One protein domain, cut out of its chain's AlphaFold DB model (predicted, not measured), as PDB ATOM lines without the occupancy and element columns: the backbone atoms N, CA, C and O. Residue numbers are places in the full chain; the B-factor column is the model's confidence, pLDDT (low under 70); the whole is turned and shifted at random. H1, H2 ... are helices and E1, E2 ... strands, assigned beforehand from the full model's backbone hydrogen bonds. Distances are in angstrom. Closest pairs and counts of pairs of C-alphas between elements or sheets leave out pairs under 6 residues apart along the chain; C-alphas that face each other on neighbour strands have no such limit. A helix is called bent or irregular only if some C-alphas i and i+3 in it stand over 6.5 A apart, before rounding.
ATOM      1  N   THR A  12     225.695 194.119 185.906       91.19
ATOM      2  CA  THR A  12     226.516 194.975 186.779       91.19
ATOM      3  C   THR A  12     225.652 195.846 187.689       91.19
ATOM      4  O   THR A  12     225.923 195.958 188.890       91.19
ATOM      5  N   TRP A  13     224.580 196.433 187.150       93.69
ATOM      6  CA  TRP A  13     223.617 197.191 187.945       93.69
ATOM      7  C   TRP A  13     222.930 196.307 188.994       93.69
ATOM      8  O   TRP A  13     222.833 196.701 190.162       93.69
ATOM      9  N   ALA A  14     222.491 195.108 188.606       93.56
ATOM     10  CA  ALA A  14     221.813 194.174 189.498       93.56
ATOM     11  C   ALA A  14     222.748 193.699 190.620       93.56
ATOM     12  O   ALA A  14     222.370 193.731 191.791       93.56
ATOM     13  N   LEU A  15     224.005 193.372 190.313       93.62
ATOM     14  CA  LEU A  15     225.015 193.047 191.321       93.62
ATOM     15  C   LEU A  15     225.192 194.184 192.327       93.62
ATOM     16  O   LEU A  15     225.091 193.952 193.530       93.62
ATOM     17  N   ARG A  16     225.400 195.415 191.853       94.00
ATOM     18  CA  ARG A  16     225.560 196.596 192.716       94.00
ATOM     19  C   ARG A  16     224.343 196.820 193.615       94.00
ATOM     20  O   ARG A  16     224.490 197.232 194.763       94.00
ATOM     21  N   THR A  17     223.151 196.546 193.094       94.69
ATOM     22  CA  THR A  17     221.879 196.814 193.771       94.69
ATOM     23  C   THR A  17     221.525 195.733 194.793       94.69
ATOM     24  O   THR A  17     221.139 196.057 195.913       94.69
ATOM     25  N   PHE A  18     221.700 194.455 194.452       96.31
ATOM     26  CA  PHE A  18     221.202 193.327 195.248       96.31
ATOM     27  C   PHE A  18     222.275 192.595 196.060       96.31
ATOM     28  O   PHE A  18     221.940 191.954 197.057       96.31
ATOM     29  N   ARG A  19     223.566 192.702 195.712       95.19
ATOM     30  CA  ARG A  19     224.647 192.044 196.471       95.19
ATOM     31  C   ARG A  19     224.698 192.447 197.952       95.19
ATOM     32  O   ARG A  19     224.921 191.548 198.763       95.19
ATOM     33  N   PRO A  20     224.455 193.715 198.348       95.94
ATOM     34  CA  PRO A  20     224.399 194.072 199.767       95.94
ATOM     35  C   PRO A  20     223.326 193.290 200.535       95.94
ATOM     36  O   PRO A  20     223.589 192.813 201.639       95.94
ATOM     37  N   LEU A  21     222.145 193.101 199.934       96.69
ATOM     38  CA  LEU A  21     221.086 192.277 200.516       96.69
ATOM     39  C   LEU A  21     221.528 190.811 200.592       96.69
ATOM     40  O   LEU A  21     221.463 190.222 201.665       96.69
ATOM     41  N   LEU A  22     222.049 190.242 199.498       96.00
ATOM     42  CA  LEU A  22     222.531 188.855 199.465       96.00
ATOM     43  C   LEU A  22     223.558 188.564 200.573       96.00
ATOM     44  O   LEU A  22     223.463 187.551 201.265       96.00
ATOM     45  N   GLN A  23     224.522 189.465 200.774       93.81
ATOM     46  CA  GLN A  23     225.523 189.352 201.840       93.81
ATOM     47  C   GLN A  23     224.886 189.417 203.231       93.81
ATOM     48  O   GLN A  23     225.289 188.681 204.134       93.81
ATOM     49  N   LYS A  24     223.868 190.266 203.407       95.06
ATOM     50  CA  LYS A  24     223.155 190.412 204.678       95.06
ATOM     51  C   LYS A  24     222.351 189.169 205.047       95.06
ATOM     52  O   LYS A  24     222.284 188.856 206.234       95.06
ATOM     53  N   LEU A  25     221.794 188.464 204.060       92.88
ATOM     54  CA  LEU A  25     220.999 187.253 204.277       92.88
ATOM     55  C   LEU A  25     221.795 186.108 204.910       92.88
ATOM     56  O   LEU A  25     221.177 185.213 205.470       92.88
ATOM     57  N   LYS A  26     223.138 186.118 204.840       89.38
ATOM     58  CA  LYS A  26     224.006 185.115 205.490       89.38
ATOM     59  C   LYS A  26     223.527 183.678 205.251       89.38
ATOM     60  O   LYS A  26     223.449 182.874 206.174       89.38
ATOM     61  N   LEU A  27     223.224 183.345 203.994       91.12
ATOM     62  CA  LEU A  27     222.603 182.072 203.598       91.12
ATOM     63  C   LEU A  27     223.363 180.834 204.110       91.12
ATOM     64  O   LEU A  27     222.767 179.801 204.391       91.12
ATOM     65  N   GLN A  28     224.679 180.949 204.293       91.19
ATOM     66  CA  GLN A  28     225.523 179.886 204.842       91.19
ATOM     67  C   GLN A  28     225.320 179.628 206.346       91.19
ATOM     68  O   GLN A  28     225.661 178.550 206.813       91.19
ATOM     69  N   GLU A  29     224.768 180.578 207.098       90.62
ATOM     70  CA  GLU A  29     224.698 180.569 208.568       90.62
ATOM     71  C   GLU A  29     223.263 180.419 209.103       90.62
ATOM     72  O   GLU A  29     223.052 180.493 210.316       90.62
ATOM     73  N   ILE A  30     222.266 180.249 208.226       86.00
ATOM     74  CA  ILE A  30     220.860 180.122 208.635       86.00
ATOM     75  C   ILE A  30     220.694 178.880 209.515       86.00
ATOM     76  O   ILE A  30     221.161 177.794 209.191       86.00
ATOM     77  N   LYS A  31     220.026 179.051 210.655       77.56
ATOM     78  CA  LYS A  31     219.729 177.981 211.617       77.56
ATOM     79  C   LYS A  31     218.235 177.994 211.947       77.56
ATOM     80  O   LYS A  31     217.436 178.586 211.232       77.56
ATOM     81  N   ASN A  32     217.866 177.395 213.077       72.19
ATOM     82  CA  ASN A  32     216.496 177.171 213.562       72.19
ATOM     83  C   ASN A  32     215.558 178.398 213.594       72.19
ATOM     84  O   ASN A  32     214.358 178.226 213.792       72.19
ATOM     85  N   LYS A  33     216.064 179.630 213.450       83.06
ATOM     86  CA  LYS A  33     215.237 180.841 213.403       83.06
ATOM     87  C   LYS A  33     215.254 181.446 211.999       83.06
ATOM     88  O   LYS A  33     216.344 181.630 211.456       83.06
ATOM     89  N   PRO A  34     214.082 181.817 211.447       86.69
ATOM     90  CA  PRO A  34     214.022 182.565 210.202       86.69
ATOM     91  C   PRO A  34     214.844 183.851 210.287       86.69
ATOM     92  O   PRO A  34     214.767 184.585 211.274       86.69
ATOM     93  N   PHE A  35     215.601 184.133 209.235       92.88
ATOM     94  CA  PHE A  35     216.236 185.423 209.029       92.88
ATOM     95  C   PHE A  35     215.280 186.327 208.259       92.88
ATOM     96  O   PHE A  35     214.693 185.903 207.266       92.88
ATOM     97  N   ILE A  36     215.104 187.563 208.720       91.12
ATOM     98  CA  ILE A  36     214.133 188.503 208.159       91.12
ATOM     99  C   ILE A  36     214.853 189.802 207.827       91.12
ATOM    100  O   ILE A  36     215.497 190.390 208.696       91.12
ATOM    101  N   GLU A  37     214.703 190.271 206.594       94.69
ATOM    102  CA  GLU A  37     215.272 191.535 206.149       94.69
ATOM    103  C   GLU A  37     214.268 192.342 205.328       94.69
ATOM    104  O   GLU A  37     213.625 191.839 204.414       94.69
ATOM    105  N   PHE A  38     214.134 193.622 205.665       90.00
ATOM    106  CA  PHE A  38     213.221 194.539 204.989       90.00
ATOM    107  C   PHE A  38     213.955 195.260 203.862       90.00
ATOM    108  O   PHE A  38     215.013 195.853 204.097       90.00
ATOM    109  N   SER A  39     213.387 195.259 202.657       90.56
ATOM    110  CA  SER A  39     213.997 195.926 201.504       90.56
ATOM    111  C   SER A  39     214.026 197.453 201.657       90.56
ATOM    112  O   SER A  39     214.931 198.110 201.147       90.56
ATOM    113  N   SER A  40     213.121 198.030 202.451       88.81
ATOM    114  CA  SER A  40     213.105 199.462 202.786       88.81
ATOM    115  C   SER A  40     214.394 199.975 203.443       88.81
ATOM    116  O   SER A  40     214.692 201.165 203.349       88.81
ATOM    117  N   LYS A  41     215.210 199.096 204.042       92.38
ATOM    118  CA  LYS A  41     216.515 199.453 204.627       92.38
ATOM    119  C   LYS A  41     217.576 199.827 203.584       92.38
ATOM    120  O   LYS A  41     218.617 200.366 203.951       92.38
ATOM    121  N   TYR A  42     217.344 199.538 202.304       93.62
ATOM    122  CA  TYR A  42     218.322 199.724 201.235       93.62
ATOM    123  C   TYR A  42     217.930 200.934 200.371       93.62
ATOM    124  O   TYR A  42     216.898 200.902 199.693       93.62
ATOM    125  N   PRO A  43     218.739 202.011 200.327       88.56
ATOM    126  CA  PRO A  43     218.399 203.224 199.576       88.56
ATOM    127  C   PRO A  43     218.122 202.981 198.085       88.56
ATOM    128  O   PRO A  43     217.205 203.577 197.523       88.56
ATOM    129  N   LEU A  44     218.863 202.065 197.449       90.62
ATOM    130  CA  LEU A  44     218.642 201.715 196.043       90.62
ATOM    131  C   LEU A  44     217.274 201.061 195.822       90.62
ATOM    132  O   LEU A  44     216.602 201.393 194.851       90.62
ATOM    133  N   PHE A  45     216.802 200.209 196.734       91.81
ATOM    134  CA  PHE A  45     215.471 199.613 196.601       91.81
ATOM    135  C   PHE A  45     214.363 200.658 196.732       91.81
ATOM    136  O   PHE A  45     213.398 200.601 195.980       91.81
ATOM    137  N   ASN A  46     214.525 201.662 197.598       85.44
ATOM    138  CA  ASN A  46     213.598 202.797 197.659       85.44
ATOM    139  C   ASN A  46     213.570 203.576 196.336       85.44
ATOM    140  O   ASN A  46     212.497 203.844 195.800       85.44
ATOM    141  N   ARG A  47     214.747 203.876 195.770       86.62
ATOM    142  CA  ARG A  47     214.877 204.591 194.490       86.62
ATOM    143  C   ARG A  47     214.212 203.857 193.324       86.62
ATOM    144  O   ARG A  47     213.690 204.507 192.427       86.62
ATOM    145  N   TYR A  48     214.247 202.527 193.331       86.19
ATOM    146  CA  TYR A  48     213.694 201.687 192.269       86.19
ATOM    147  C   TYR A  48     212.349 201.042 192.636       86.19
ATOM    148  O   TYR A  48     211.976 200.058 192.012       86.19
ATOM    149  N   HIS A  49     211.619 201.575 193.623       84.56
ATOM    150  CA  HIS A  49     210.279 201.104 194.014       84.56
ATOM    151  C   HIS A  49     210.196 199.624 194.438       84.56
ATOM    152  O   HIS A  49     209.171 198.978 194.267       84.56
ATOM    153  N   MET A  50     211.260 199.089 195.036       88.44
ATOM    154  CA  MET A  50     211.341 197.717 195.560       88.44
ATOM    155  C   MET A  50     211.286 197.654 197.098       88.44
ATOM    156  O   MET A  50     211.605 196.627 197.695       88.44
ATOM    157  N   ALA A  51     210.951 198.761 197.768       86.81
ATOM    158  CA  ALA A  51     211.026 198.905 199.229       86.81
ATOM    159  C   ALA A  51     209.877 198.235 200.011       86.81
ATOM    160  O   ALA A  51     209.973 198.077 201.227       86.81
ATOM    161  N   ASN A  52     208.803 197.834 199.334       84.69
ATOM    162  CA  ASN A  52     207.613 197.213 199.924       84.69
ATOM    163  C   ASN A  52     207.725 195.681 200.026       84.69
ATOM    164  O   ASN A  52     206.737 194.974 199.850       84.69
ATOM    165  N   CYS A  53     208.930 195.165 200.281       86.69
ATOM    166  CA  CYS A  53     209.184 193.735 200.411       86.69
ATOM    167  C   CYS A  53     209.819 193.404 201.770       86.69
ATOM    168  O   CYS A  53     210.704 194.113 202.264       86.69
ATOM    169  N   VAL A  54     209.429 192.270 202.348       86.06
ATOM    170  CA  VAL A  54     210.207 191.572 203.376       86.06
ATOM    171  C   VAL A  54     210.751 190.287 202.788       86.06
ATOM    172  O   VAL A  54     210.016 189.508 202.190       86.06
ATOM    173  N   ILE A  55     212.042 190.061 202.969       94.44
ATOM    174  CA  ILE A  55     212.722 188.837 202.579       94.44
ATOM    175  C   ILE A  55     212.872 187.986 203.831       94.44
ATOM    176  O   ILE A  55     213.443 188.424 204.830       94.44
ATOM    177  N   VAL A  56     212.349 186.768 203.782       88.19
ATOM    178  CA  VAL A  56     212.367 185.809 204.883       88.19
ATOM    179  C   VAL A  56     213.099 184.558 204.424       88.19
ATOM    180  O   VAL A  56     212.587 183.804 203.598       88.19
ATOM    181  N   VAL A  57     214.269 184.303 204.996       94.12
ATOM    182  CA  VAL A  57     215.036 183.076 204.761       94.12
ATOM    183  C   VAL A  57     214.776 182.109 205.906       94.12
ATOM    184  O   VAL A  57     214.923 182.477 207.071       94.12
ATOM    185  N   LYS A  58     214.381 180.873 205.611       89.69
ATOM    186  CA  LYS A  58     214.119 179.856 206.641       89.69
ATOM    187  C   LYS A  58     214.526 178.466 206.178       89.69
ATOM    188  O   LYS A  58     214.417 178.158 204.996       89.69
ATOM    189  N   CYS A  59     214.915 177.625 207.130       90.81
ATOM    190  CA  CYS A  59     215.125 176.205 206.877       90.81
ATOM    191  C   CYS A  59     213.843 175.419 207.157       90.81
ATOM    192  O   CYS A  59     213.112 175.734 208.103       90.81
ATOM    193  N   LYS A  60     213.565 174.411 206.335       86.38
ATOM    194  CA  LYS A  60     212.505 173.426 206.568       86.38
ATOM    195  C   LYS A  60     212.960 172.061 206.078       86.38
ATOM    196  O   LYS A  60     213.666 171.982 205.080       86.38
ATOM    197  N   ARG A  61     212.482 170.999 206.721       86.12
ATOM    198  CA  ARG A  61     212.538 169.658 206.147       86.12
ATOM    199  C   ARG A  61     211.656 169.574 204.913       86.12
ATOM    200  O   ARG A  61     210.515 170.041 204.947       86.12
ATOM    201  N   PHE A  62     212.198 169.026 203.834       81.00
ATOM    202  CA  PHE A  62     211.437 168.719 202.630       81.00
ATOM    203  C   PHE A  62     211.181 167.213 202.638       81.00
ATOM    204  O   PHE A  62     212.072 166.438 202.975       81.00
ATOM    205  N   ASP A  63     209.959 166.802 202.304       72.94
ATOM    206  CA  ASP A  63     209.603 165.377 202.281       72.94
ATOM    207  C   ASP A  63     210.241 164.647 201.084       72.94
ATOM    208  O   ASP A  63     210.397 163.429 201.104       72.94
ATOM    209  N   ASN A  64     210.646 165.403 200.057       66.69
ATOM    210  CA  ASN A  64     211.435 164.919 198.932       66.69
ATOM    211  C   ASN A  64     212.934 165.151 199.198       66.69
ATOM    212  O   ASN A  64     213.344 166.301 199.377       66.69
ATOM    213  N   SER A  65     213.740 164.083 199.164       55.78
ATOM    214  CA  SER A  65     215.200 164.126 199.351       55.78
ATOM    215  C   SER A  65     215.938 164.953 198.295       55.78
ATOM    216  O   SER A  65     217.046 165.418 198.549       55.78
ATOM    217  N   ASP A  66     215.328 165.172 197.128       62.69
ATOM    218  CA  ASP A  66     215.963 165.889 196.015       62.69
ATOM    219  C   ASP A  66     215.679 167.399 196.038       62.69
ATOM    220  O   ASP A  66     216.348 168.190 195.369       62.69
ATOM    221  N   GLY A  67     214.697 167.836 196.832       71.75
ATOM    222  CA  GLY A  67     214.348 169.245 196.957       71.75
ATOM    223  C   GLY A  67     215.346 169.984 197.846       71.75
ATOM    224  O   GLY A  67     215.355 169.802 199.061       71.75
ATOM    225  N   LEU A  68     216.178 170.849 197.260       83.38
ATOM    226  CA  LEU A  68     217.192 171.603 198.010       83.38
ATOM    227  C   LEU A  68     216.698 172.982 198.473       83.38
ATOM    228  O   LEU A  68     217.136 173.481 199.514       83.38
ATOM    229  N   GLY A  69     215.800 173.605 197.713       81.56
ATOM    230  CA  GLY A  69     215.316 174.956 197.965       81.56
ATOM    231  C   GLY A  69     213.977 175.230 197.293       81.56
ATOM    232  O   GLY A  69     213.521 174.454 196.455       81.56
ATOM    233  N   ALA A  70     213.320 176.297 197.738       81.38
ATOM    234  CA  ALA A  70     212.111 176.817 197.125       81.38
ATOM    235  C   ALA A  70     211.969 178.319 197.381       81.38
ATOM    236  O   ALA A  70     212.132 178.795 198.514       81.38
ATOM    237  N   PHE A  71     211.557 179.044 196.349       83.00
ATOM    238  CA  PHE A  71     211.136 180.431 196.435       83.00
ATOM    239  C   PHE A  71     209.610 180.538 196.374       83.00
ATOM    240  O   PHE A  71     208.961 180.009 195.474       83.00
ATOM    241  N   VAL A  72     209.022 181.252 197.332       78.69
ATOM    242  CA  VAL A  72     207.574 181.515 197.389       78.69
ATOM    243  C   VAL A  72     207.360 182.966 197.772       78.69
ATOM    244  O   VAL A  72     208.103 183.500 198.588       78.69
ATOM    245  N   TRP A  73     206.318 183.607 197.261       79.25
ATOM    246  CA  TRP A  73     205.953 184.953 197.686       79.25
ATOM    247  C   TRP A  73     204.474 185.052 198.050       79.25
ATOM    248  O   TRP A  73     203.659 184.213 197.673       79.25
ATOM    249  N   GLN A  74     204.145 186.079 198.824       73.81
ATOM    250  CA  GLN A  74     202.791 186.422 199.240       73.81
ATOM    251  C   GLN A  74     202.613 187.935 199.147       73.81
ATOM    252  O   GLN A  74     203.571 188.680 199.357       73.81
ATOM    253  N   TYR A  75     201.399 188.385 198.846       75.88
ATOM    254  CA  TYR A  75     201.036 189.798 198.826       75.88
ATOM    255  C   TYR A  75     199.924 190.060 199.836       75.88
ATOM    256  O   TYR A  75     198.897 189.381 199.822       75.88
ATOM    257  N   ASP A  76     200.133 191.050 200.696       73.69
ATOM    258  CA  ASP A  76     199.122 191.582 201.599       73.69
ATOM    259  C   ASP A  76     198.572 192.891 201.025       73.69
ATOM    260  O   ASP A  76     199.266 193.909 200.964       73.69
ATOM    261  N   SER A  77     197.305 192.865 200.612       71.88
ATOM    262  CA  SER A  77     196.619 194.022 200.038       71.88
ATOM    263  C   SER A  77     196.266 195.094 201.067       71.88
ATOM    264  O   SER A  77     196.143 196.259 200.688       71.88
ATOM    265  N   ALA A  78     196.132 194.746 202.352       71.94
ATOM    266  CA  ALA A  78     195.820 195.710 203.404       71.94
ATOM    267  C   ALA A  78     197.012 196.628 203.689       71.94
ATOM    268  O   ALA A  78     196.839 197.813 203.970       71.94
ATOM    269  N   THR A  79     198.225 196.082 203.595       71.19
ATOM    270  CA  THR A  79     199.476 196.813 203.837       71.19
ATOM    271  C   THR A  79     200.241 197.158 202.555       71.19
ATOM    272  O   THR A  79     201.238 197.876 202.622       71.19
ATOM    273  N   ASN A  80     199.756 196.706 201.390       71.94
ATOM    274  CA  ASN A  80     200.411 196.818 200.082       71.94
ATOM    275  C   ASN A  80     201.872 196.339 200.126       71.94
ATOM    276  O   ASN A  80     202.814 197.066 199.784       71.94
ATOM    277  N   PHE A  81     202.059 195.117 200.614       78.81
ATOM    278  CA  PHE A  81     203.369 194.617 200.997       78.81
ATOM    279  C   PHE A  81     203.588 193.170 200.558       78.81
ATOM    280  O   PHE A  81     202.683 192.339 200.632       78.81
ATOM    281  N   TYR A  82     204.804 192.859 200.114       79.88
ATOM    282  CA  TYR A  82     205.180 191.533 199.637       79.88
ATOM    283  C   TYR A  82     206.058 190.806 200.653       79.88
ATOM    284  O   TYR A  82     207.079 191.328 201.098       79.88
ATOM    285  N   ALA A  83     205.707 189.569 200.982       81.69
ATOM    286  CA  ALA A  83     206.575 188.658 201.716       81.69
ATOM    287  C   ALA A  83     207.232 187.684 200.741       81.69
ATOM    288  O   ALA A  83     206.547 186.914 200.078       81.69
ATOM    289  N   LEU A  84     208.560 187.727 200.648       86.12
ATOM    290  CA  LEU A  84     209.386 186.910 199.763       86.12
ATOM    291  C   LEU A  84     210.108 185.864 200.610       86.12
ATOM    292  O   LEU A  84     210.955 186.193 201.439       86.12
ATOM    293  N   HIS A  85     209.762 184.599 200.437       83.06
ATOM    294  CA  HIS A  85     210.300 183.487 201.200       83.06
ATOM    295  C   HIS A  85     211.347 182.731 200.389       83.06
ATOM    296  O   HIS A  85     211.028 182.148 199.359       83.06
ATOM    297  N   ILE A  86     212.567 182.675 200.919       88.56
ATOM    298  CA  ILE A  86     213.603 181.737 200.488       88.56
ATOM    299  C   ILE A  86     213.610 180.595 201.499       88.56
ATOM    300  O   ILE A  86     213.914 180.790 202.681       88.56
ATOM    301  N   ILE A  87     213.216 179.411 201.059       87.19
ATOM    302  CA  ILE A  87     213.122 178.222 201.899       87.19
ATOM    303  C   ILE A  87     214.235 177.277 201.478       87.19
ATOM    304  O   ILE A  87     214.309 176.906 200.315       87.19
ATOM    305  N   LEU A  88     215.095 176.895 202.415       89.44
ATOM    306  CA  LEU A  88     216.203 175.975 202.163       89.44
ATOM    307  C   LEU A  88     215.971 174.671 202.921       89.44
ATOM    308  O   LEU A  88     215.439 174.687 204.036       89.44
ATOM    309  N   ASN A  89     216.359 173.549 202.321       88.94
ATOM    310  CA  ASN A  89     216.246 172.254 202.979       88.94
ATOM    311  C   ASN A  89     217.183 172.206 204.200       88.94
ATOM    312  O   ASN A  89     218.359 172.564 204.112       88.94
ATOM    313  N   GLU A  90     216.666 171.781 205.354       90.62
ATOM    314  CA  GLU A  90     217.447 171.637 206.589       90.62
ATOM    315  C   GLU A  90     218.609 170.644 206.456       90.62
ATOM    316  O   GLU A  90     219.629 170.806 207.128       90.62
ATOM    317  N   GLU A  91     218.504 169.674 205.544       89.00
ATOM    318  CA  GLU A  91     219.557 168.691 205.274       89.00
ATOM    319  C   GLU A  91     220.861 169.349 204.804       89.00
ATOM    320  O   GLU A  91     221.950 168.893 205.158       89.00
ATOM    321  N   LEU A  92     220.766 170.504 204.131       89.81
ATOM    322  CA  LEU A  92     221.914 171.326 203.728       89.81
ATOM    323  C   LEU A  92     222.715 171.873 204.921       89.81
ATOM    324  O   LEU A  92     223.821 172.382 204.726       89.81
ATOM    325  N   TYR A  93     222.165 171.807 206.137       92.06
ATOM    326  CA  TYR A  93     222.720 172.349 207.381       92.06
ATOM    327  C   TYR A  93     223.080 171.273 208.411       92.06
ATOM    328  O   TYR A  93     223.431 171.602 209.543       92.06
ATOM    329  N   THR A  94     223.011 169.995 208.033       89.00
ATOM    330  CA  THR A  94     223.284 168.862 208.934       89.00
ATOM    331  C   THR A  94     224.744 168.774 209.369       89.00
ATOM    332  O   THR A  94     225.022 168.334 210.484       89.00
ATOM    333  N   ASN A  95     225.679 169.218 208.526       88.19
ATOM    334  CA  ASN A  95     227.100 169.292 208.847       88.19
ATOM    335  C   ASN A  95     227.797 170.454 208.095       88.19
ATOM    336  O   ASN A  95     227.159 171.252 207.401       88.19
ATOM    337  N   GLU A  96     229.117 170.565 208.268       90.06
ATOM    338  CA  GLU A  96     229.970 171.601 207.659       90.06
ATOM    339  C   GLU A  96     230.897 171.050 206.558       90.06
ATOM    340  O   GLU A  96     231.908 171.669 206.211       90.06
ATOM    341  N   GLU A  97     230.574 169.885 205.990       93.44
ATOM    342  CA  GLU A  97     231.318 169.316 204.869       93.44
ATOM    343  C   GLU A  97     231.280 170.253 203.659       93.44
ATOM    344  O   GLU A  97     230.273 170.899 203.356       93.44
ATOM    345  N   MET A  98     232.403 170.320 202.939       90.62
ATOM    346  CA  MET A  98     232.570 171.259 201.829       90.62
ATOM    347  C   MET A  98     231.495 171.082 200.748       90.62
ATOM    348  O   MET A  98     230.989 172.070 200.222       90.62
ATOM    349  N   GLU A  99     231.107 169.841 200.446       90.62
ATOM    350  CA  GLU A  99     230.071 169.556 199.451       90.62
ATOM    351  C   GLU A  99     228.718 170.168 199.843       90.62
ATOM    352  O   GLU A  99     228.080 170.837 199.025       90.62
ATOM    353  N   LEU A 100     228.306 170.014 201.104       91.12
ATOM    354  CA  LEU A 100     227.060 170.591 201.607       91.12
ATOM    355  C   LEU A 100     227.130 172.116 201.679       91.12
ATOM    356  O   LEU A 100     226.165 172.781 201.309       91.12
ATOM    357  N   ARG A 101     228.279 172.695 202.045       93.31
ATOM    358  CA  ARG A 101     228.484 174.155 202.007       93.31
ATOM    359  C   ARG A 101     228.356 174.715 200.588       93.31
ATOM    360  O   ARG A 101     227.710 175.751 200.402       93.31
ATOM    361  N   ILE A 102     228.915 174.024 199.590       90.94
ATOM    362  CA  ILE A 102     228.787 174.385 198.169       90.94
ATOM    363  C   ILE A 102     227.324 174.306 197.729       90.94
ATOM    364  O   ILE A 102     226.810 175.288 197.190       90.94
ATOM    365  N   LYS A 103     226.633 173.189 198.002       91.06
ATOM    366  CA  LYS A 103     225.204 173.017 197.675       91.06
ATOM    367  C   LYS A 103     224.353 174.103 198.332       91.06
ATOM    368  O   LYS A 103     223.629 174.812 197.644       91.06
ATOM    369  N   ARG A 104     224.541 174.337 199.635       91.81
ATOM    370  CA  ARG A 104     223.876 175.397 200.411       91.81
ATOM    371  C   ARG A 104     224.048 176.772 199.767       91.81
ATOM    372  O   ARG A 104     223.089 177.537 199.688       91.81
ATOM    373  N   LYS A 105     225.257 177.104 199.294       92.88
ATOM    374  CA  LYS A 105     225.517 178.392 198.634       92.88
ATOM    375  C   LYS A 105     224.816 178.460 197.285       92.88
ATOM    376  O   LYS A 105     224.138 179.446 197.024       92.88
ATOM    377  N   ALA A 106     224.995 177.437 196.457       89.06
ATOM    378  CA  ALA A 106     224.421 177.372 195.121       89.06
ATOM    379  C   ALA A 106     222.896 177.510 195.173       89.06
ATOM    380  O   ALA A 106     222.351 178.426 194.563       89.06
ATOM    381  N   THR A 107     222.233 176.686 195.985       89.81
ATOM    382  CA  THR A 107     220.781 176.722 196.179       89.81
ATOM    383  C   THR A 107     220.324 178.054 196.762       89.81
ATOM    384  O   THR A 107     219.428 178.688 196.223       89.81
ATOM    385  N   GLY A 108     220.969 178.549 197.821       91.00
ATOM    386  CA  GLY A 108     220.574 179.821 198.423       91.00
ATOM    387  C   GLY A 108     220.657 181.005 197.451       91.00
ATOM    388  O   GLY A 108     219.772 181.860 197.442       91.00
ATOM    389  N   VAL A 109     221.707 181.065 196.631       94.00
ATOM    390  CA  VAL A 109     221.876 182.128 195.629       94.00
ATOM    391  C   VAL A 109     220.913 181.942 194.450       94.00
ATOM    392  O   VAL A 109     220.425 182.931 193.904       94.00
ATOM    393  N   HIS A 110     220.592 180.700 194.090       89.81
ATOM    394  CA  HIS A 110     219.562 180.378 193.104       89.81
ATOM    395  C   HIS A 110     218.193 180.926 193.534       89.81
ATOM    396  O   HIS A 110     217.626 181.766 192.836       89.81
ATOM    397  N   GLU A 111     217.726 180.584 194.738       86.56
ATOM    398  CA  GLU A 111     216.455 181.105 195.265       86.56
ATOM    399  C   GLU A 111     216.478 182.627 195.448       86.56
ATOM    400  O   GLU A 111     215.479 183.322 195.252       86.56
ATOM    401  N   PHE A 112     217.639 183.186 195.793       94.75
ATOM    402  CA  PHE A 112     217.806 184.633 195.832       94.75
ATOM    403  C   PHE A 112     217.666 185.276 194.447       94.75
ATOM    404  O   PHE A 112     217.147 186.382 194.341       94.75
ATOM    405  N   THR A 113     218.071 184.596 193.376       91.50
ATOM    406  CA  THR A 113     217.906 185.106 192.008       91.50
ATOM    407  C   THR A 113     216.424 185.162 191.622       91.50
ATOM    408  O   THR A 113     215.988 186.170 191.066       91.50
ATOM    409  N   HIS A 114     215.612 184.179 192.035       85.94
ATOM    410  CA  HIS A 114     214.147 184.276 191.944       85.94
ATOM    411  C   HIS A 114     213.588 185.453 192.752       85.94
ATOM    412  O   HIS A 114     212.735 186.196 192.263       85.94
ATOM    413  N   CYS A 115     214.106 185.678 193.963       91.00
ATOM    414  CA  CYS A 115     213.740 186.841 194.772       91.00
ATOM    415  C   CYS A 115     214.037 188.163 194.046       91.00
ATOM    416  O   CYS A 115     213.216 189.078 194.089       91.00
ATOM    417  N   VAL A 116     215.175 188.268 193.351       92.88
ATOM    418  CA  VAL A 116     215.527 189.443 192.539       92.88
ATOM    419  C   VAL A 116     214.536 189.637 191.393       92.88
ATOM    420  O   VAL A 116     214.018 190.742 191.236       92.88
ATOM    421  N   ALA A 117     214.227 188.581 190.637       88.88
ATOM    422  CA  ALA A 117     213.248 188.647 189.552       88.88
ATOM    423  C   ALA A 117     211.873 189.118 190.059       88.88
ATOM    424  O   ALA A 117     211.303 190.068 189.524       88.88
ATOM    425  N   ALA A 118     211.398 188.553 191.174       85.31
ATOM    426  CA  ALA A 118     210.146 188.958 191.809       85.31
ATOM    427  C   ALA A 118     210.157 190.437 192.231       85.31
ATOM    428  O   ALA A 118     209.229 191.174 191.902       85.31
ATOM    429  N   MET A 119     211.220 190.908 192.893       89.75
ATOM    430  CA  MET A 119     211.350 192.321 193.281       89.75
ATOM    431  C   MET A 119     211.332 193.254 192.064       89.75
ATOM    432  O   MET A 119     210.681 194.301 192.096       89.75
ATOM    433  N   LEU A 120     212.001 192.872 190.973       88.31
ATOM    434  CA  LEU A 120     212.014 193.648 189.733       88.31
ATOM    435  C   LEU A 120     210.636 193.693 189.071       88.31
ATOM    436  O   LEU A 120     210.238 194.758 188.598       88.31
ATOM    437  N   THR A 121     209.877 192.601 189.092       82.75
ATOM    438  CA  THR A 121     208.482 192.591 188.629       82.75
ATOM    439  C   THR A 121     207.596 193.462 189.506       82.75
ATOM    440  O   THR A 121     206.887 194.329 188.995       82.75
ATOM    441  N   PHE A 122     207.662 193.296 190.829       80.00
ATOM    442  CA  PHE A 122     206.793 194.014 191.767       80.00
ATOM    443  C   PHE A 122     207.058 195.517 191.768       80.00
ATOM    444  O   PHE A 122     206.119 196.292 191.931       80.00
ATOM    445  N   SER A 123     208.285 195.946 191.453       80.38
ATOM    446  CA  SER A 123     208.615 197.367 191.275       80.38
ATOM    447  C   SER A 123     207.761 198.090 190.225       80.38
ATOM    448  O   SER A 123     207.617 199.314 190.270       80.38
ATOM    449  N   ARG A 124     207.178 197.342 189.279       74.19
ATOM    450  CA  ARG A 124     206.315 197.871 188.212       74.19
ATOM    451  C   ARG A 124     204.831 197.812 188.559       74.19
ATOM    452  O   ARG A 124     204.019 198.437 187.878       74.19
ATOM    453  N   LEU A 125     204.456 197.087 189.608       69.25
ATOM    454  CA  LEU A 125     203.066 196.911 190.013       69.25
ATOM    455  C   LEU A 125     202.648 198.063 190.925       69.25
ATOM    456  O   LEU A 125     202.532 197.934 192.137       69.25
ATOM    457  N   GLN A 126     202.440 199.230 190.318       60.66
ATOM    458  CA  GLN A 126     202.082 200.455 191.041       60.66
ATOM    459  C   GLN A 126     200.577 200.592 191.314       60.66
ATOM    460  O   GLN A 126     200.155 201.547 191.962       60.66
ATOM    461  N   THR A 127     199.751 199.666 190.813       61.84
ATOM    462  CA  THR A 127     198.297 199.700 191.007       61.84
ATOM    463  C   THR A 127     197.756 198.324 191.397       61.84
ATOM    464  O   THR A 127     198.242 197.321 190.869       61.84
ATOM    465  N   PRO A 128     196.711 198.252 192.248       61.09
ATOM    466  CA  PRO A 128     196.042 196.995 192.586       61.09
ATOM    467  C   PRO A 128     195.613 196.184 191.354       61.09
ATOM    468  O   PRO A 128     195.788 194.976 191.330       61.09
ATOM    469  N   ALA A 129     195.177 196.849 190.278       59.78
ATOM    470  CA  ALA A 129     194.797 196.192 189.027       59.78
ATOM    471  C   ALA A 129     195.966 195.472 188.325       59.78
ATOM    472  O   ALA A 129     195.777 194.411 187.732       59.78
ATOM    473  N   LEU A 130     197.185 196.022 188.387       62.38
ATOM    474  CA  LEU A 130     198.381 195.356 187.859       62.38
ATOM    475  C   LEU A 130     198.788 194.168 188.737       62.38
ATOM    476  O   LEU A 130     199.240 193.152 188.213       62.38
ATOM    477  N   ILE A 131     198.588 194.281 190.052       62.41
ATOM    478  CA  ILE A 131     198.819 193.191 191.005       62.41
ATOM    479  C   ILE A 131     197.826 192.055 190.757       62.41
ATOM    480  O   ILE A 131     198.236 190.902 190.665       62.41
ATOM    481  N   ASP A 132     196.553 192.372 190.538       61.75
ATOM    482  CA  ASP A 132     195.517 191.399 190.187       61.75
ATOM    483  C   ASP A 132     195.763 190.765 188.815       61.75
ATOM    484  O   ASP A 132     195.526 189.571 188.638       61.75
ATOM    485  N   LEU A 133     196.296 191.515 187.845       64.25
ATOM    486  CA  LEU A 133     196.698 190.975 186.544       64.25
ATOM    487  C   LEU A 133     197.897 190.029 186.668       64.25
ATOM    488  O   LEU A 133     197.893 188.977 186.026       64.25
ATOM    489  N   LEU A 134     198.906 190.371 187.476       64.56
ATOM    490  CA  LEU A 134     200.023 189.470 187.761       64.56
ATOM    491  C   LEU A 134     199.519 188.222 188.484       64.56
ATOM    492  O   LEU A 134     199.837 187.123 188.041       64.56
ATOM    493  N   ASN A 135     198.708 188.385 189.533       62.66
ATOM    494  CA  ASN A 135     198.062 187.281 190.233       62.66
ATOM    495  C   ASN A 135     197.318 186.406 189.235       62.66
ATOM    496  O   ASN A 135     197.584 185.224 189.200       62.66
ATOM    497  N   THR A 136     196.501 186.973 188.348       59.78
ATOM    498  CA  THR A 136     195.748 186.235 187.321       59.78
ATOM    499  C   THR A 136     196.645 185.555 186.284       59.78
ATOM    500  O   THR A 136     196.280 184.513 185.751       59.78
ATOM    501  N   ARG A 137     197.804 186.125 185.930       60.62
ATOM    502  CA  ARG A 137     198.761 185.496 184.999       60.62
ATOM    503  C   ARG A 137     199.478 184.342 185.665       60.62
ATOM    504  O   ARG A 137     199.379 183.229 185.173       60.62
ATOM    505  N   MET A 138     200.103 184.613 186.808       53.44
ATOM    506  CA  MET A 138     200.719 183.610 187.669       53.44
ATOM    507  C   MET A 138     199.720 182.502 187.930       53.44
ATOM    508  O   MET A 138     200.008 181.339 187.745       53.44
ATOM    509  N   SER A 139     198.486 182.850 188.231       47.75
ATOM    510  CA  SER A 139     197.460 181.890 188.530       47.75
ATOM    511  C   SER A 139     196.812 181.246 187.306       47.75
ATOM    512  O   SER A 139     196.249 180.184 187.424       47.75
ATOM    513  N   LYS A 140     196.952 181.759 186.088       44.34
ATOM    514  CA  LYS A 140     196.668 180.965 184.877       44.34
ATOM    515  C   LYS A 140     197.806 180.005 184.538       44.34
ATOM    516  O   LYS A 140     197.571 179.002 183.877       44.34
ATOM    517  N   THR A 141     199.014 180.301 185.006       43.03
ATOM    518  CA  THR A 141     200.177 179.409 184.953       43.03
ATOM    519  C   THR A 141     200.205 178.423 186.139       43.03
ATOM    520  O   THR A 141     200.822 177.372 186.024       43.03
ATOM    521  N   PHE A 142     199.509 178.725 187.249       37.31
ATOM    522  CA  PHE A 142     199.574 178.008 188.539       37.31
ATOM    523  C   PHE A 142     198.207 177.663 189.202       37.31
ATOM    524  O   PHE A 142     198.195 177.082 190.287       37.31
ATOM    525  N   HIS A 143     197.042 177.982 188.624       29.36
ATOM    526  CA  HIS A 143     195.717 177.499 189.070       29.36
ATOM    527  C   HIS A 143     195.307 176.343 188.160       29.36
ATOM    528  O   HIS A 143     195.225 176.507 186.953       29.36
ATOM    529  N   VAL A 144     194.966 175.163 188.637       33.38
ATOM    530  CA  VAL A 144     194.640 174.706 189.977       33.38
ATOM    531  C   VAL A 144     195.546 173.508 190.185       33.38
ATOM    532  O   VAL A 144     195.324 172.493 189.542       33.38
ATOM    533  N   ILE A 170     223.194 174.014 182.685       34.84
ATOM    534  CA  ILE A 170     222.833 175.351 182.225       34.84
ATOM    535  C   ILE A 170     221.322 175.499 182.463       34.84
ATOM    536  O   ILE A 170     220.524 174.822 181.814       34.84
ATOM    537  N   PHE A 171     220.943 176.285 183.474       44.56
ATOM    538  CA  PHE A 171     219.546 176.519 183.828       44.56
ATOM    539  C   PHE A 171     219.001 177.554 182.842       44.56
ATOM    540  O   PHE A 171     219.490 178.684 182.861       44.56
ATOM    541  N   PRO A 172     218.030 177.209 181.979       44.81
ATOM    542  CA  PRO A 172     217.555 178.136 180.964       44.81
ATOM    543  C   PRO A 172     216.942 179.385 181.606       44.81
ATOM    544  O   PRO A 172     216.145 179.294 182.544       44.81
ATOM    545  N   ASP A 173     217.291 180.549 181.051       50.81
ATOM    546  CA  ASP A 173     216.851 181.882 181.488       50.81
ATOM    547  C   ASP A 173     215.326 181.998 181.691       50.81
ATOM    548  O   ASP A 173     214.874 182.786 182.523       50.81
ATOM    549  N   GLU A 174     214.530 181.208 180.963       54.91
ATOM    550  CA  GLU A 174     213.064 181.207 181.033       54.91
ATOM    551  C   GLU A 174     212.522 180.862 182.426       54.91
ATOM    552  O   GLU A 174     211.500 181.415 182.827       54.91
ATOM    553  N   HIS A 175     213.218 180.027 183.207       63.47
ATOM    554  CA  HIS A 175     212.734 179.611 184.529       63.47
ATOM    555  C   HIS A 175     212.678 180.769 185.543       63.47
ATOM    556  O   HIS A 175     211.892 180.744 186.490       63.47
ATOM    557  N   PHE A 176     213.487 181.813 185.336       58.75
ATOM    558  CA  PHE A 176     213.532 182.990 186.207       58.75
ATOM    559  C   PHE A 176     212.627 184.136 185.733       58.75
ATOM    560  O   PHE A 176     212.458 185.114 186.459       58.75
ATOM    561  N   ARG A 177     212.063 184.053 184.523       68.06
ATOM    562  CA  ARG A 177     211.289 185.134 183.897       68.06
ATOM    563  C   ARG A 177     209.816 185.035 184.285       68.06
ATOM    564  O   ARG A 177     209.092 184.174 183.803       68.06
ATOM    565  N   THR A 178     209.333 185.979 185.080       63.06
ATOM    566  CA  THR A 178     207.896 186.150 185.364       63.06
ATOM    567  C   THR A 178     207.170 186.945 184.268       63.06
ATOM    568  O   THR A 178     205.942 187.037 184.274       63.06
ATOM    569  N   GLY A 179     207.905 187.523 183.308       62.47
ATOM    570  CA  GLY A 179     207.354 188.217 182.137       62.47
ATOM    571  C   GLY A 179     206.883 189.647 182.421       62.47
ATOM    572  O   GLY A 179     206.214 190.258 181.583       62.47
ATOM    573  N   GLY A 180     207.205 190.180 183.603       62.19
ATOM    574  CA  GLY A 180     206.905 191.550 184.026       62.19
ATOM    575  C   GLY A 180     208.141 192.366 184.411       62.19
ATOM    576  O   GLY A 180     208.024 193.565 184.669       62.19
ATOM    577  N   GLU A 181     209.324 191.753 184.429       73.06
ATOM    578  CA  GLU A 181     210.574 192.385 184.842       73.06
ATOM    579  C   GLU A 181     211.065 193.432 183.843       73.06
ATOM    580  O   GLU A 181     210.828 193.363 182.640       73.06
ATOM    581  N   ASP A 182     211.835 194.384 184.358       74.12
ATOM    582  CA  ASP A 182     212.591 195.354 183.568       74.12
ATOM    583  C   ASP A 182     214.084 195.011 183.582       74.12
ATOM    584  O   ASP A 182     214.906 195.797 184.037       74.12
ATOM    585  N   PHE A 183     214.428 193.785 183.206       83.62
ATOM    586  CA  PHE A 183     215.805 193.295 183.246       83.62
ATOM    587  C   PHE A 183     216.167 192.713 181.880       83.62
ATOM    588  O   PHE A 183     215.773 191.587 181.596       83.62
ATOM    589  N   PRO A 184     216.825 193.464 180.985       83.12
ATOM    590  CA  PRO A 184     217.111 192.975 179.636       83.12
ATOM    591  C   PRO A 184     218.150 191.841 179.615       83.12
ATOM    592  O   PRO A 184     218.120 191.019 178.705       83.12
ATOM    593  N   ASP A 185     219.004 191.749 180.636       84.38
ATOM    594  CA  ASP A 185     220.110 190.788 180.709       84.38
ATOM    595  C   ASP A 185     219.697 189.380 181.190       84.38
ATOM    596  O   ASP A 185     218.572 189.141 181.621       84.38
ATOM    597  N   SER A 186     220.631 188.425 181.123       87.12
ATOM    598  CA  SER A 186     220.428 187.022 181.518       87.12
ATOM    599  C   SER A 186     220.412 186.826 183.043       87.12
ATOM    600  O   SER A 186     221.310 187.283 183.762       87.12
TER     601      SER A 186
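AT A GLANCE: This is residues 12 to 144 and 170 to 186 of the 266 residues of an uncharacterized protein of Treponema parvum (UniProt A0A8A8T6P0). One long helix, H4, lies along one face of a twisted sheet of four strands, the two making a core of two layers, a sheet with a helix on one face. H1 crosses H4 steeply near the sheet's E1 edge, H5 makes an arm past the far end of H4 whose residues 139 to 142 stick out, and the stretch with H6 lies on the side of H4 away from the sheet. The printed part has 150 residues, with six named helices and four named strands in the order H1, E1, H2, E2, E3, E4, H3, H4, H5, H6. The sheet runs E1, E2, E4, E3 and is mixed, and the class is mixed, helices and strands. The whole is compact, with a radius of gyration of the C-alphas of 15.6 A, and spans 47 by 38 by 33 A.

IN THESE COORDINATES: H1, residues 12 to 24, begins with C-alpha 12 at (226.516, 194.975, 186.779) and measures 18.8 A; it is irregular, with C-alphas 17 and 20 7.1 A apart. E1 is residues 35 to 38, and H2 is residues 43 to 47. E2, residues 53 to 60, measures 21.5 A, E3, residues 69 to 76, 23.5 A, and E4, residues 81 to 89, 25.9 A. H3, residues 90 to 93, follows E4 with 0 residues between them. H4, residues 98 to 122, measures 35.8 A and runs from C-alpha 98 at (232.570, 171.259, 201.829) to C-alpha 122 at (206.793, 194.014, 191.767). H5, residues 128 to 142, measures 19.7 A. After the cut, H6, residues 173 to 176, ends with C-alpha 176 at (213.532, 182.990, 186.207).

HOW THE PARTS SIT: In the sheet, the edge strand E1 is antiparallel to E2, with N 35 and O 57 2.8 A apart, within hydrogen-bond range. E2 and E4 are parallel at 22 degrees, with N 56 and O 84 2.8 A apart. E4 and the edge strand E3 form a hairpin, antiparallel at 162 degrees, with N 85 and O 72 2.7 A apart. H4 is on the sheet at a height over the sheet of 8.4 A. It lies over E4 and only just over E3, with 3 of its C-alphas falling on E3, and runs along the strands, at 18 degrees to E4 on the local plane. The closest C-alphas of H4 and E3 are those of Glu 111 and Phe 71, 5.5 A apart. H4 is the hub and touches three helices. It touches H3 with residues 100 to 104 alone, C-alphas 104 and 92 being the closest at 5.6 A. H1 and H4 only just touch, with 3 pairs of C-alphas within 8 A, the closest those of Leu 22 and Phe 112 at 7.3 A; they run opposite ways at a steep tilt of 59 degrees. H4 and H6 also only just touch, with 3 pairs, the closest C-alphas being those of His 114 and Phe 176 at 5.9 A. H1 and H3 only graze the sheet. H2 is close to H1 but not clearly touching it, the closest C-alphas, those of Leu 44 and Thr 17, being 6.3 A apart. H5 is near H4, with 5 pairs of C-alphas within 10 A, and is not on the sheet. In H2, H4 and H5 every O i to N i+4 pair is within hydrogen-bond range; in H1 7 of 9 are, and H3 and H6 are too short for such a pair.

THE WHOLE: The two C-alphas farthest apart are those of Glu 97 and Ala 129, at 48.0 A. Residues 145 to 169 are not printed, and C-alphas 144 and 170 are 29.2 A apart across this cut, which lies in the link from H5 to H6. Of the links that are printed whole, none is long. Residues 139 to 144, of which 139 to 142 belong to H5, stand free. The mean pLDDT of the printed part is 79.9, and 34 residues are under 70: residues 64 to 66, 125 to 144 and 170 to 180.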